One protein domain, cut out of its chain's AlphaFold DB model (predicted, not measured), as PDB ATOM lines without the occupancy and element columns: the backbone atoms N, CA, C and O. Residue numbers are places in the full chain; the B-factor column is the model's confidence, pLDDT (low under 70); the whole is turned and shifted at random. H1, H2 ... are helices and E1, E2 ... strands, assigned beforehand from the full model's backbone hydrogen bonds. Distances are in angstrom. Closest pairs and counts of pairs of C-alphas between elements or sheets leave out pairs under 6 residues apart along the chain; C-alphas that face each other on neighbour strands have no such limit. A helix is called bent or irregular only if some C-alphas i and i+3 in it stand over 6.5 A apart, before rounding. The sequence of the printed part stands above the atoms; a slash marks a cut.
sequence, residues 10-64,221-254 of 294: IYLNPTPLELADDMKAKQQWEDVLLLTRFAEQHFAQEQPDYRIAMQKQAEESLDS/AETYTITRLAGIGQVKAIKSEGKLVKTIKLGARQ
ATOM      1  N   ILE A  10     134.950 145.447 130.995       71.75
ATOM      2  CA  ILE A  10     135.666 146.306 131.952       71.75
ATOM      3  C   ILE A  10     136.362 145.395 132.959       71.75
ATOM      4  O   ILE A  10     135.687 144.668 133.682       71.75
ATOM      5  N   TYR A  11     137.692 145.438 133.005       75.56
ATOM      6  CA  TYR A  11     138.481 144.648 133.946       75.56
ATOM      7  C   TYR A  11     138.732 145.426 135.240       75.56
ATOM      8  O   TYR A  11     139.334 146.497 135.202       75.56
ATOM      9  N   LEU A  12     138.293 144.883 136.376       78.00
ATOM     10  CA  LEU A  12     138.494 145.482 137.699       78.00
ATOM     11  C   LEU A  12     139.637 144.787 138.434       78.00
ATOM     12  O   LEU A  12     139.574 143.585 138.677       78.00
ATOM     13  N   ASN A  13     140.686 145.531 138.769       78.62
ATOM     14  CA  ASN A  13     141.797 145.032 139.571       78.62
ATOM     15  C   ASN A  13     142.315 146.160 140.483       78.62
ATOM     16  O   ASN A  13     142.773 147.174 139.949       78.62
ATOM     17  N   PRO A  14     142.285 146.009 141.823       83.62
ATOM     18  CA  PRO A  14     141.793 144.855 142.599       83.62
ATOM     19  C   PRO A  14     140.284 144.594 142.451       83.62
ATOM     20  O   PRO A  14     139.578 145.365 141.798       83.62
ATOM     21  N   THR A  15     139.795 143.492 143.031       86.69
ATOM     22  CA  THR A  15     138.348 143.220 143.089       86.69
ATOM     23  C   THR A  15     137.641 144.252 143.986       86.69
ATOM     24  O   THR A  15     138.275 144.825 144.878       86.69
ATOM     25  N   PRO A  16     136.336 144.520 143.785       89.31
ATOM     26  CA  PRO A  16     135.602 145.464 144.628       89.31
ATOM     27  C   PRO A  16     135.631 145.105 146.118       89.31
ATOM     28  O   PRO A  16     135.789 146.000 146.940       89.31
ATOM     29  N   LEU A  17     135.535 143.814 146.466       89.81
ATOM     30  CA  LEU A  17     135.584 143.356 147.860       89.81
ATOM     31  C   LEU A  17     136.990 143.469 148.468       89.81
ATOM     32  O   LEU A  17     137.106 143.941 149.592       89.81
ATOM     33  N   GLU A  18     138.056 143.146 147.722       89.81
ATOM     34  CA  GLU A  18     139.438 143.409 148.175       89.81
ATOM     35  C   GLU A  18     139.660 144.901 148.442       89.81
ATOM     36  O   GLU A  18     140.280 145.294 149.427       89.81
ATOM     37  N   LEU A  19     139.142 145.758 147.559       91.75
ATOM     38  CA  LEU A  19     139.233 147.194 147.767       91.75
ATOM     39  C   LEU A  19     138.390 147.637 148.971       91.75
ATOM     40  O   LEU A  19     138.799 148.550 149.685       91.75
ATOM     41  N   ALA A  20     137.231 147.018 149.202       93.12
ATOM     42  CA  ALA A  20     136.381 147.325 150.347       93.12
ATOM     43  C   ALA A  20     137.093 146.998 151.666       93.12
ATOM     44  O   ALA A  20     137.026 147.796 152.597       93.12
ATOM     45  N   ASP A  21     137.868 145.914 151.721       93.19
ATOM     46  CA  ASP A  21     138.739 145.606 152.859       93.19
ATOM     47  C   ASP A  21     139.774 146.698 153.130       93.19
ATOM     48  O   ASP A  21     139.898 147.184 154.259       93.19
ATOM     49  N   ASP A  22     140.471 147.144 152.082       93.62
ATOM     50  CA  ASP A  22     141.446 148.230 152.195       93.62
ATOM     51  C   ASP A  22     140.796 149.520 152.730       93.62
ATOM     52  O   ASP A  22     141.437 150.295 153.448       93.62
ATOM     53  N   MET A  23     139.540 149.791 152.354       94.31
ATOM     54  CA  MET A  23     138.789 150.973 152.798       94.31
ATOM     55  C   MET A  23     138.280 150.816 154.230       94.31
ATOM     56  O   MET A  23     138.377 151.754 155.022       94.31
ATOM     57  N   LYS A  24     137.815 149.621 154.594       94.19
ATOM     58  CA  LYS A  24     137.416 149.268 155.957       94.19
ATOM     59  C   LYS A  24     138.580 149.430 156.932       94.19
ATOM     60  O   LYS A  24     138.404 150.036 157.985       94.19
ATOM     61  N   ALA A  25     139.782 148.988 156.559       93.50
ATOM     62  CA  ALA A  25     140.990 149.183 157.365       93.50
ATOM     63  C   ALA A  25     141.306 150.671 157.625       93.50
ATOM     64  O   ALA A  25     141.908 151.013 158.640       93.50
ATOM     65  N   LYS A  26     140.872 151.564 156.728       92.50
ATOM     66  CA  LYS A  26     141.018 153.024 156.839       92.50
ATOM     67  C   LYS A  26     139.790 153.718 157.434       92.50
ATOM     68  O   LYS A  26     139.755 154.946 157.465       92.50
ATOM     69  N   GLN A  27     138.785 152.954 157.869       93.12
ATOM     70  CA  GLN A  27     137.495 153.460 158.347       93.12
ATOM     71  C   GLN A  27     136.780 154.367 157.325       93.12
ATOM     72  O   GLN A  27     136.105 155.330 157.682       93.12
ATOM     73  N   GLN A  28     136.948 154.086 156.031       93.88
ATOM     74  CA  GLN A  28     136.274 154.804 154.946       93.88
ATOM     75  C   GLN A  28     134.947 154.108 154.620       93.88
ATOM     76  O   GLN A  28     134.797 153.478 153.576       93.88
ATOM     77  N   TRP A  29     133.997 154.159 155.556       94.56
ATOM     78  CA  TRP A  29     132.769 153.353 155.497       94.56
ATOM     79  C   TRP A  29     131.835 153.717 154.337       94.56
ATOM     80  O   TRP A  29     131.168 152.834 153.803       94.56
ATOM     81  N   GLU A  30     131.834 154.976 153.886       94.00
ATOM     82  CA  GLU A  30     131.115 155.396 152.672       94.00
ATOM     83  C   GLU A  30     131.640 154.654 151.429       94.00
ATOM     84  O   GLU A  30     130.864 154.106 150.646       94.00
ATOM     85  N   ASP A  31     132.968 154.571 151.274       95.75
ATOM     86  CA  ASP A  31     133.620 153.832 150.191       95.75
ATOM     87  C   ASP A  31     133.305 152.330 150.279       95.75
ATOM     88  O   ASP A  31     133.016 151.706 149.257       95.75
ATOM     89  N   VAL A  32     133.342 151.755 151.490       96.38
ATOM     90  CA  VAL A  32     132.999 150.344 151.744       96.38
ATOM     91  C   VAL A  32     131.580 150.051 151.267       96.38
ATOM     92  O   VAL A  32     131.379 149.106 150.508       96.38
ATOM     93  N   LEU A  33     130.615 150.886 151.654       95.62
ATOM     94  CA  LEU A  33     129.204 150.714 151.319       95.62
ATOM     95  C   LEU A  33     128.951 150.756 149.805       95.62
ATOM     96  O   LEU A  33     128.160 149.973 149.282       95.62
ATOM     97  N   LEU A  34     129.631 151.644 149.076       95.44
ATOM     98  CA  LEU A  34     129.519 151.698 147.615       95.44
ATOM     99  C   LEU A  34     130.135 150.464 146.940       95.44
ATOM    100  O   LEU A  34     129.572 149.957 145.969       95.44
ATOM    101  N   LEU A  35     131.262 149.959 147.447       94.69
ATOM    102  CA  LEU A  35     131.941 148.783 146.886       94.69
ATOM    103  C   LEU A  35     131.168 147.492 147.144       94.69
ATOM    104  O   LEU A  35     131.071 146.653 146.247       94.69
ATOM    105  N   THR A  36     130.602 147.330 148.340       94.31
ATOM    106  CA  THR A  36     129.791 146.154 148.676       94.31
ATOM    107  C   THR A  36     128.482 146.145 147.898       94.31
ATOM    108  O   THR A  36     128.138 145.103 147.346       94.31
ATOM    109  N   ARG A  37     127.805 147.292 147.736       93.69
ATOM    110  CA  ARG A  37     126.610 147.412 146.874       93.69
ATOM    111  C   ARG A  37     126.912 147.083 145.417       93.69
ATOM    112  O   ARG A  37     126.179 146.330 144.784       93.69
ATOM    113  N   PHE A  38     128.034 147.574 144.896       92.81
ATOM    114  CA  PHE A  38     128.470 147.219 143.548       92.81
ATOM    115  C   PHE A  38     128.728 145.711 143.407       92.81
ATOM    116  O   PHE A  38     128.327 145.088 142.419       92.81
ATOM    117  N   ALA A  39     129.392 145.111 144.400       90.12
ATOM    118  CA  ALA A  39     129.631 143.674 144.437       90.12
ATOM    119  C   ALA A  39     128.322 142.878 144.526       90.12
ATOM    120  O   ALA A  39     128.191 141.857 143.868       90.12
ATOM    121  N   GLU A  40     127.327 143.353 145.271       89.31
ATOM    122  CA  GLU A  40     126.004 142.735 145.323       89.31
ATOM    123  C   GLU A  40     125.323 142.740 143.949       89.31
ATOM    124  O   GLU A  40     124.833 141.708 143.499       89.31
ATOM    125  N   GLN A  41     125.347 143.873 143.245       87.62
ATOM    126  CA  GLN A  41     124.671 144.025 141.954       87.62
ATOM    127  C   GLN A  41     125.312 143.204 140.827       87.62
ATOM    128  O   GLN A  41     124.611 142.735 139.927       87.62
ATOM    129  N   HIS A  42     126.638 143.046 140.843       84.94
ATOM    130  CA  HIS A  42     127.379 142.451 139.723       84.94
ATOM    131  C   HIS A  42     128.043 141.109 140.038       84.94
ATOM    132  O   HIS A  42     128.338 140.348 139.118       84.94
ATOM    133  N   PHE A  43     128.230 140.798 141.318       82.00
ATOM    134  CA  PHE A  43     128.929 139.617 141.822       82.00
ATOM    135  C   PHE A  43     128.178 139.007 143.017       82.00
ATOM    136  O   PHE A  43     128.790 138.537 143.969       82.00
ATOM    137  N   ALA A  44     126.836 138.995 142.981       77.25
ATOM    138  CA  ALA A  44     125.974 138.565 144.092       77.25
ATOM    139  C   ALA A  44     126.371 137.215 144.725       77.25
ATOM    140  O   ALA A  44     126.239 137.034 145.938       77.25
ATOM    141  N   GLN A  45     126.861 136.288 143.896       77.56
ATOM    142  CA  GLN A  45     127.276 134.935 144.279       77.56
ATOM    143  C   GLN A  45     128.643 134.890 144.987       77.56
ATOM    144  O   GLN A  45     128.965 133.896 145.633       77.56
ATOM    145  N   GLU A  46     129.462 135.939 144.882       74.62
ATOM    146  CA  GLU A  46     130.776 135.995 145.518       74.62
ATOM    147  C   GLU A  46     130.645 136.372 146.995       74.62
ATOM    148  O   GLU A  46     130.207 137.473 147.335       74.62
ATOM    149  N   GLN A  47     131.046 135.436 147.862       81.44
ATOM    150  CA  GLN A  47     131.169 135.606 149.316       81.44
ATOM    151  C   GLN A  47     129.979 136.364 149.953       81.44
ATOM    152  O   GLN A  47     130.170 137.426 150.555       81.44
ATOM    153  N   PRO A  48     128.739 135.851 149.817       85.88
ATOM    154  CA  PRO A  48     127.530 136.586 150.184       85.88
ATOM    155  C   PRO A  48     127.499 136.978 151.665       85.88
ATOM    156  O   PRO A  48     127.286 138.148 151.971       85.88
ATOM    157  N   ASP A  49     127.795 136.046 152.573       90.12
ATOM    158  CA  ASP A  49     127.770 136.304 154.020       90.12
ATOM    159  C   ASP A  49     128.792 137.367 154.432       90.12
ATOM    160  O   ASP A  49     128.513 138.252 155.240       90.12
ATOM    161  N   TYR A  50     129.976 137.308 153.824       87.88
ATOM    162  CA  TYR A  50     131.061 138.238 154.087       87.88
ATOM    163  C   TYR A  50     130.722 139.660 153.621       87.88
ATOM    164  O   TYR A  50     130.883 140.622 154.375       87.88
ATOM    165  N   ARG A  51     130.180 139.796 152.404       92.06
ATOM    166  CA  ARG A  51     129.700 141.073 151.863       92.06
ATOM    167  C   ARG A  51     128.583 141.662 152.725       92.06
ATOM    168  O   ARG A  51     128.643 142.844 153.049       92.06
ATOM    169  N   ILE A  52     127.597 140.846 153.109       91.69
ATOM    170  CA  ILE A  52     126.467 141.271 153.949       91.69
ATOM    171  C   ILE A  52     126.970 141.758 155.312       91.69
ATOM    172  O   ILE A  52     126.572 142.829 155.764       91.69
ATOM    173  N   ALA A  53     127.887 141.021 155.946       93.19
ATOM    174  CA  ALA A  53     128.483 141.430 157.216       93.19
ATOM    175  C   ALA A  53     129.246 142.760 157.093       93.19
ATOM    176  O   ALA A  53     129.121 143.628 157.955       93.19
ATOM    177  N   MET A  54     130.007 142.944 156.010       93.00
ATOM    178  CA  MET A  54     130.750 144.177 155.759       93.00
ATOM    179  C   MET A  54     129.826 145.370 155.492       93.00
ATOM    180  O   MET A  54     130.063 146.454 156.023       93.00
ATOM    181  N   GLN A  55     128.764 145.172 154.710       93.88
ATOM    182  CA  GLN A  55     127.762 146.201 154.453       93.88
ATOM    183  C   GLN A  55     127.048 146.615 155.739       93.88
ATOM    184  O   GLN A  55     126.997 147.804 156.040       93.88
ATOM    185  N   LYS A  56     126.582 145.643 156.529       95.50
ATOM    186  CA  LYS A  56     125.940 145.903 157.819       95.50
ATOM    187  C   LYS A  56     126.858 146.690 158.753       95.50
ATOM    188  O   LYS A  56     126.430 147.670 159.345       95.50
ATOM    189  N   GLN A  57     128.132 146.309 158.841       94.25
ATOM    190  CA  GLN A  57     129.102 147.033 159.662       94.25
ATOM    191  C   GLN A  57     129.313 148.479 159.183       94.25
ATOM    192  O   GLN A  57     129.470 149.380 160.008       94.25
ATOM    193  N   ALA A  58     129.344 148.711 157.868       94.19
ATOM    194  CA  ALA A  58     129.461 150.054 157.311       94.19
ATOM    195  C   ALA A  58     128.221 150.903 157.636       94.19
ATOM    196  O   ALA A  58     128.376 152.039 158.070       94.19
ATOM    197  N   GLU A  59     127.019 150.342 157.489       94.38
ATOM    198  CA  GLU A  59     125.752 150.997 157.842       94.38
ATOM    199  C   GLU A  59     125.701 151.333 159.343       94.38
ATOM    200  O   GLU A  59     125.525 152.492 159.701       94.38
ATOM    201  N   GLU A  60     126.004 150.374 160.222       94.88
ATOM    202  CA  GLU A  60     126.066 150.597 161.676       94.88
ATOM    203  C   GLU A  60     127.098 151.664 162.071       94.88
ATOM    204  O   GLU A  60     126.869 152.449 162.991       94.88
ATOM    205  N   SER A  61     128.240 151.715 161.378       91.69
ATOM    206  CA  SER A  61     129.265 152.733 161.629       91.69
ATOM    207  C   SER A  61     128.804 154.118 161.178       91.69
ATOM    208  O   SER A  61     129.026 155.091 161.892       91.69
ATOM    209  N   LEU A  62     128.144 154.214 160.018       88.06
ATOM    210  CA  LEU A  62     127.621 155.472 159.479       88.06
ATOM    211  C   LEU A  62     126.408 155.995 160.266       88.06
ATOM    212  O   LEU A  62     126.217 157.207 160.312       88.06
ATOM    213  N   ASP A  63     125.658 155.119 160.934       89.69
ATOM    214  CA  ASP A  63     124.544 155.487 161.819       89.69
ATOM    215  C   ASP A  63     124.985 155.728 163.280       89.69
ATOM    216  O   ASP A  63     124.222 156.244 164.104       89.69
ATOM    217  N   SER A  64     126.226 155.379 163.634       90.25
ATOM    218  CA  SER A  64     126.755 155.535 164.990       90.25
ATOM    219  C   SER A  64     127.035 156.999 165.325       90.25
ATOM    220  O   SER A  64     127.962 157.618 164.800       90.25
ATOM    221  N   ALA A 221     127.104 153.404 143.117       93.19
ATOM    222  CA  ALA A 221     128.004 152.282 143.375       93.19
ATOM    223  C   ALA A 221     128.855 151.948 142.138       93.19
ATOM    224  O   ALA A 221     130.079 151.810 142.221       93.19
ATOM    225  N   GLU A 222     128.220 151.909 140.969       92.62
ATOM    226  CA  GLU A 222     128.848 151.691 139.670       92.62
ATOM    227  C   GLU A 222     129.756 152.857 139.297       92.62
ATOM    228  O   GLU A 222     130.900 152.647 138.891       92.62
ATOM    229  N   THR A 223     129.282 154.091 139.478       93.88
ATOM    230  CA  THR A 223     130.054 155.295 139.162       93.88
ATOM    231  C   THR A 223     131.331 155.354 139.980       93.88
ATOM    232  O   THR A 223     132.413 155.536 139.416       93.88
ATOM    233  N   TYR A 224     131.231 155.161 141.292       96.00
ATOM    234  CA  TYR A 224     132.384 155.178 142.175       96.00
ATOM    235  C   TYR A 224     133.368 154.048 141.848       96.00
ATOM    236  O   TYR A 224     134.544 154.313 141.584       96.00
ATOM    237  N   THR A 225     132.887 152.802 141.785       93.38
ATOM    238  CA  THR A 225     133.746 151.624 141.603       93.38
ATOM    239  C   THR A 225     134.453 151.644 140.249       93.38
ATOM    240  O   THR A 225     135.667 151.435 140.177       93.38
ATOM    241  N   ILE A 226     133.734 151.974 139.170       91.81
ATOM    242  CA  ILE A 226     134.309 152.056 137.821       91.81
ATOM    243  C   ILE A 226     135.294 153.215 137.726       91.81
ATOM    244  O   ILE A 226     136.394 153.024 137.208       91.81
ATOM    245  N   THR A 227     134.949 154.399 138.241       93.62
ATOM    246  CA  THR A 227     135.881 155.536 138.204       93.62
ATOM    247  C   THR A 227     137.152 155.199 138.968       93.62
ATOM    248  O   THR A 227     138.250 155.418 138.465       93.62
ATOM    249  N   ARG A 228     137.031 154.619 140.164       92.88
ATOM    250  CA  ARG A 228     138.176 154.305 141.019       92.88
ATOM    251  C   ARG A 228     139.091 153.228 140.434       92.88
ATOM    252  O   ARG A 228     140.305 153.396 140.500       92.88
ATOM    253  N   LEU A 229     138.533 152.152 139.880       89.44
ATOM    254  CA  LEU A 229     139.303 150.980 139.440       89.44
ATOM    255  C   LEU A 229     139.667 150.992 137.951       89.44
ATOM    256  O   LEU A 229     140.711 150.469 137.574       89.44
ATOM    257  N   ALA A 230     138.820 151.572 137.100       86.94
ATOM    258  CA  ALA A 230     138.969 151.528 135.642       86.94
ATOM    259  C   ALA A 230     139.106 152.917 134.994       86.94
ATOM    260  O   ALA A 230     139.412 153.025 133.803       86.94
ATOM    261  N   GLY A 231     138.908 153.979 135.773       89.44
ATOM    262  CA  GLY A 231     139.057 155.358 135.342       89.44
ATOM    263  C   GLY A 231     137.784 155.983 134.782       89.44
ATOM    264  O   GLY A 231     136.863 155.315 134.304       89.44
ATOM    265  N   ILE A 232     137.764 157.317 134.785       88.38
ATOM    266  CA  ILE A 232     136.597 158.125 134.402       88.38
ATOM    267  C   ILE A 232     136.093 157.865 132.975       88.38
ATOM    268  O   ILE A 232     134.898 157.942 132.704       88.38
ATOM    269  N   GLY A 233     136.976 157.476 132.050       85.81
ATOM    270  CA  GLY A 233     136.588 157.157 130.673       85.81
ATOM    271  C   GLY A 233     135.620 155.971 130.565       85.81
ATOM    272  O   GLY A 233     134.800 155.936 129.646       85.81
ATOM    273  N   GLN A 234     135.673 155.025 131.510       85.31
ATOM    274  CA  GLN A 234     134.815 153.835 131.505       85.31
ATOM    275  C   GLN A 234     133.412 154.104 132.067       85.31
ATOM    276  O   GLN A 234     132.488 153.350 131.778       85.31
ATOM    277  N   VAL A 235     133.211 155.224 132.770       85.94
ATOM    278  CA  VAL A 235     131.912 155.661 133.321       85.94
ATOM    279  C   VAL A 235     130.870 155.895 132.220       85.94
ATOM    280  O   VAL A 235     129.670 155.735 132.437       85.94
ATOM    281  N   LYS A 236     131.312 156.172 130.984       85.38
ATOM    282  CA  LYS A 236     130.440 156.261 129.797       85.38
ATOM    283  C   LYS A 236     129.673 154.965 129.509       85.38
ATOM    284  O   LYS A 236     128.670 155.003 128.806       85.38
ATOM    285  N   ALA A 237     130.132 153.828 130.037       80.56
ATOM    286  CA  ALA A 237     129.452 152.546 129.904       80.56
ATOM    287  C   ALA A 237     128.217 152.404 130.814       80.56
ATOM    288  O   ALA A 237     127.482 151.433 130.661       80.56
ATOM    289  N   ILE A 238     127.968 153.341 131.734       81.31
ATOM    290  CA  ILE A 238     126.761 153.375 132.570       81.31
ATOM    291  C   ILE A 238     125.619 153.992 131.751       81.31
ATOM    292  O   ILE A 238     125.728 155.131 131.288       81.31
ATOM    293  N   LYS A 239     124.507 153.276 131.554       78.62
ATOM    294  CA  LYS A 239     123.309 153.814 130.880       78.62
ATOM    295  C   LYS A 239     122.567 154.815 131.772       78.62
ATOM    296  O   LYS A 239     122.828 154.930 132.961       78.62
ATOM    297  N   SER A 240     121.633 155.559 131.187       64.62
ATOM    298  CA  SER A 240     120.721 156.461 131.909       64.62
ATOM    299  C   SER A 240     119.821 155.745 132.925       64.62
ATOM    300  O   SER A 240     119.345 156.376 133.852       64.62
ATOM    301  N   GLU A 241     119.619 154.437 132.776       58.94
ATOM    302  CA  GLU A 241     118.868 153.591 133.719       58.94
ATOM    303  C   GLU A 241     119.752 153.004 134.836       58.94
ATOM    304  O   GLU A 241     119.330 152.097 135.545       58.94
ATOM    305  N   GLY A 242     121.022 153.412 134.922       60.00
ATOM    306  CA  GLY A 242     122.007 152.873 135.869       60.00
ATOM    307  C   GLY A 242     122.612 151.519 135.481       60.00
ATOM    308  O   GLY A 242     123.672 151.152 135.969       60.00
ATOM    309  N   LYS A 243     122.022 150.807 134.515       65.88
ATOM    310  CA  LYS A 243     122.553 149.532 134.005       65.88
ATOM    311  C   LYS A 243     123.830 149.715 133.183       65.88
ATOM    312  O   LYS A 243     123.936 150.635 132.370       65.88
ATOM    313  N   LEU A 244     124.767 148.781 133.302       62.69
ATOM    314  CA  LEU A 244     125.997 148.780 132.511       62.69
ATOM    315  C   LEU A 244     125.784 148.214 131.105       62.69
ATOM    316  O   LEU A 244     125.113 147.205 130.910       62.69
ATOM    317  N   VAL A 245     126.383 148.869 130.107       55.16
ATOM    318  CA  VAL A 245     126.399 148.413 128.704       55.16
ATOM    319  C   VAL A 245     127.396 147.265 128.504       55.16
ATOM    320  O   VAL A 245     127.232 146.456 127.595       55.16
ATOM    321  N   LYS A 246     128.452 147.216 129.322       63.97
ATOM    322  CA  LYS A 246     129.580 146.291 129.182       63.97
ATOM    323  C   LYS A 246     129.582 145.267 130.309       63.97
ATOM    324  O   LYS A 246     129.311 145.616 131.455       63.97
ATOM    325  N   THR A 247     129.953 144.031 129.991       60.75
ATOM    326  CA  THR A 247     130.212 142.997 130.996       60.75
ATOM    327  C   THR A 247     131.420 143.405 131.838       60.75
ATOM    328  O   THR A 247     132.475 143.753 131.302       60.75
ATOM    329  N   ILE A 248     131.273 143.390 133.159       67.50
ATOM    330  CA  ILE A 248     132.400 143.575 134.072       67.50
ATOM    331  C   ILE A 248     133.075 142.218 134.252       67.50
ATOM    332  O   ILE A 248     132.404 141.212 134.472       67.50
ATOM    333  N   LYS A 249     134.401 142.190 134.169       69.94
ATOM    334  CA  LYS A 249     135.215 141.025 134.516       69.94
ATOM    335  C   LYS A 249     136.182 141.417 135.624       69.94
ATOM    336  O   LYS A 249     136.719 142.521 135.635       69.94
ATOM    337  N   LEU A 250     136.435 140.512 136.556       62.47
ATOM    338  CA  LEU A 250     137.507 140.708 137.524       62.47
ATOM    339  C   LEU A 250     138.845 140.477 136.810       62.47
ATOM    340  O   LEU A 250     139.039 139.487 136.103       62.47
ATOM    341  N   GLY A 251     139.753 141.439 136.921       55.19
ATOM    342  CA  GLY A 251     141.103 141.313 136.403       55.19
ATOM    343  C   GLY A 251     141.901 140.386 137.309       55.19
ATOM    344  O   GLY A 251     142.112 140.700 138.475       55.19
ATOM    345  N   ALA A 252     142.377 139.259 136.777       43.69
ATOM    346  CA  ALA A 252     143.226 138.340 137.527       43.69
ATOM    347  C   ALA A 252     144.514 139.048 137.993       43.69
ATOM    348  O   ALA A 252     145.400 139.369 137.193       43.69
ATOM    349  N   ARG A 253     144.629 139.297 139.301       43.41
ATOM    350  CA  ARG A 253     145.843 139.807 139.943       43.41
ATOM    351  C   ARG A 253     146.871 138.655 139.982       43.41
ATOM    352  O   ARG A 253     146.575 137.554 140.417       43.41
ATOM    353  N   GLN A 254     148.085 138.908 139.487       42.56
ATOM    354  CA  GLN A 254     149.331 138.143 139.723       42.56
ATOM    355  C   GLN A 254     149.689 136.840 138.971       42.56
ATOM    356  O   GLN A 254     150.881 136.529 138.952       42.56
TER     357      GLN A 254
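What this domain is: This is residues 10 to 64 and 221 to 254 of the 294 residues of an uncharacterized protein of Gammaproteobacteria bacterium (UniProt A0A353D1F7). A small ribbon of two parallel strands, E1 and E2, and two short helices, H4 and H5, make one end of the domain, and an up-and-down bundle of three helices, H1, H2 and H3, makes the rest. H2 packs on both of its bundle partners, H1 and H3, whose contact with each other is slight; H4 stands about perpendicular to H2, packing on residues 34 to 38 of H2 and reaching the ribbon at E1 with its residues 225 to 230, and H5 folds back on H4. The printed part has 89 residues, with five named helices and two named strands in the order E1, H1, H2, H3, H4, H5, E2; its class is mostly helix. It is compact, with a radius of gyration of the C-alphas of 12.8 A, and spans 36 by 33 by 23 A.

Where its parts are: E1 is residues 10 to 12, beginning at C-alpha 10 at (135.666, 146.306, 131.952), and E2 is residues 248 to 250, ending at C-alpha 250 at (137.507, 140.708, 137.524). H4 is residues 221 to 230, 13.4 A long, and H5 is residues 232 to 237, 10.1 A. H1 is residues 16 to 25, 14.3 A long; H2 is residues 29 to 43, 19.8 A. H3, residues 48 to 63, is the longest helix at 22.4 A and ends at C-alpha 63 at (124.544, 155.487, 161.819). H5 is neither bent nor irregular, but only just: C-alphas 233 and 236 are 6.3 A apart.

How they stand to each other: E1 and E2 are parallel neighbours, their directions 34 degrees apart. N 12 and O 249 are within hydrogen-bond range at 2.9 A, and N 249 and O 10 at 2.8 A. The closest C-alphas of E1 and H4 are those of Leu 12 and Leu 229, 5.8 A apart. H4 and H5 touch, closest at the C-alphas of Thr 223 and Val 235, 6.1 A, at a steep tilt of 52 degrees, opposite ways. The hub is H2, which touches H4 with residues 34 to 38 alone; the closest C-alphas are those of Leu 34 and Ala 221, 4.5 A, and the lines are about perpendicular at 89 degrees. H1 and H2 form a helical hairpin and touch, closest at the C-alphas of Ala 20 and Val 32, 4.7 A, at a shallow tilt of 18 degrees. H2 and H3, also a helical hairpin, touch at a shallow tilt of 29 degrees, the C-alphas of Trp 29 and Ala 58 being closest at 5.0 A. H1 and H3 are close but not clearly touching, their closest C-alphas being those of Leu 17 and Arg 51, 7.5 A. H3 is apart from H4, H5 and both strands. In H1, H2, H3 and H4 every O i to N i+4 pair is within hydrogen-bond range; in H5 it is 0 of 2, beside 2 of 3 O i to N i+3 pairs.

The domain as a whole: The two C-alphas farthest apart, those of Ser 64 and Gln 254, are 38.1 A from each other. Residues 65 to 220 are not printed, and C-alphas 64 and 221 are 21.9 A apart across the cut. Of the links that are printed whole, H5 to E2 is short, with 10 residues, and the others are tight. The mean pLDDT of the printed part is 84.2; residues 240 to 254, of which 248 to 250 belong to E2, are under 70.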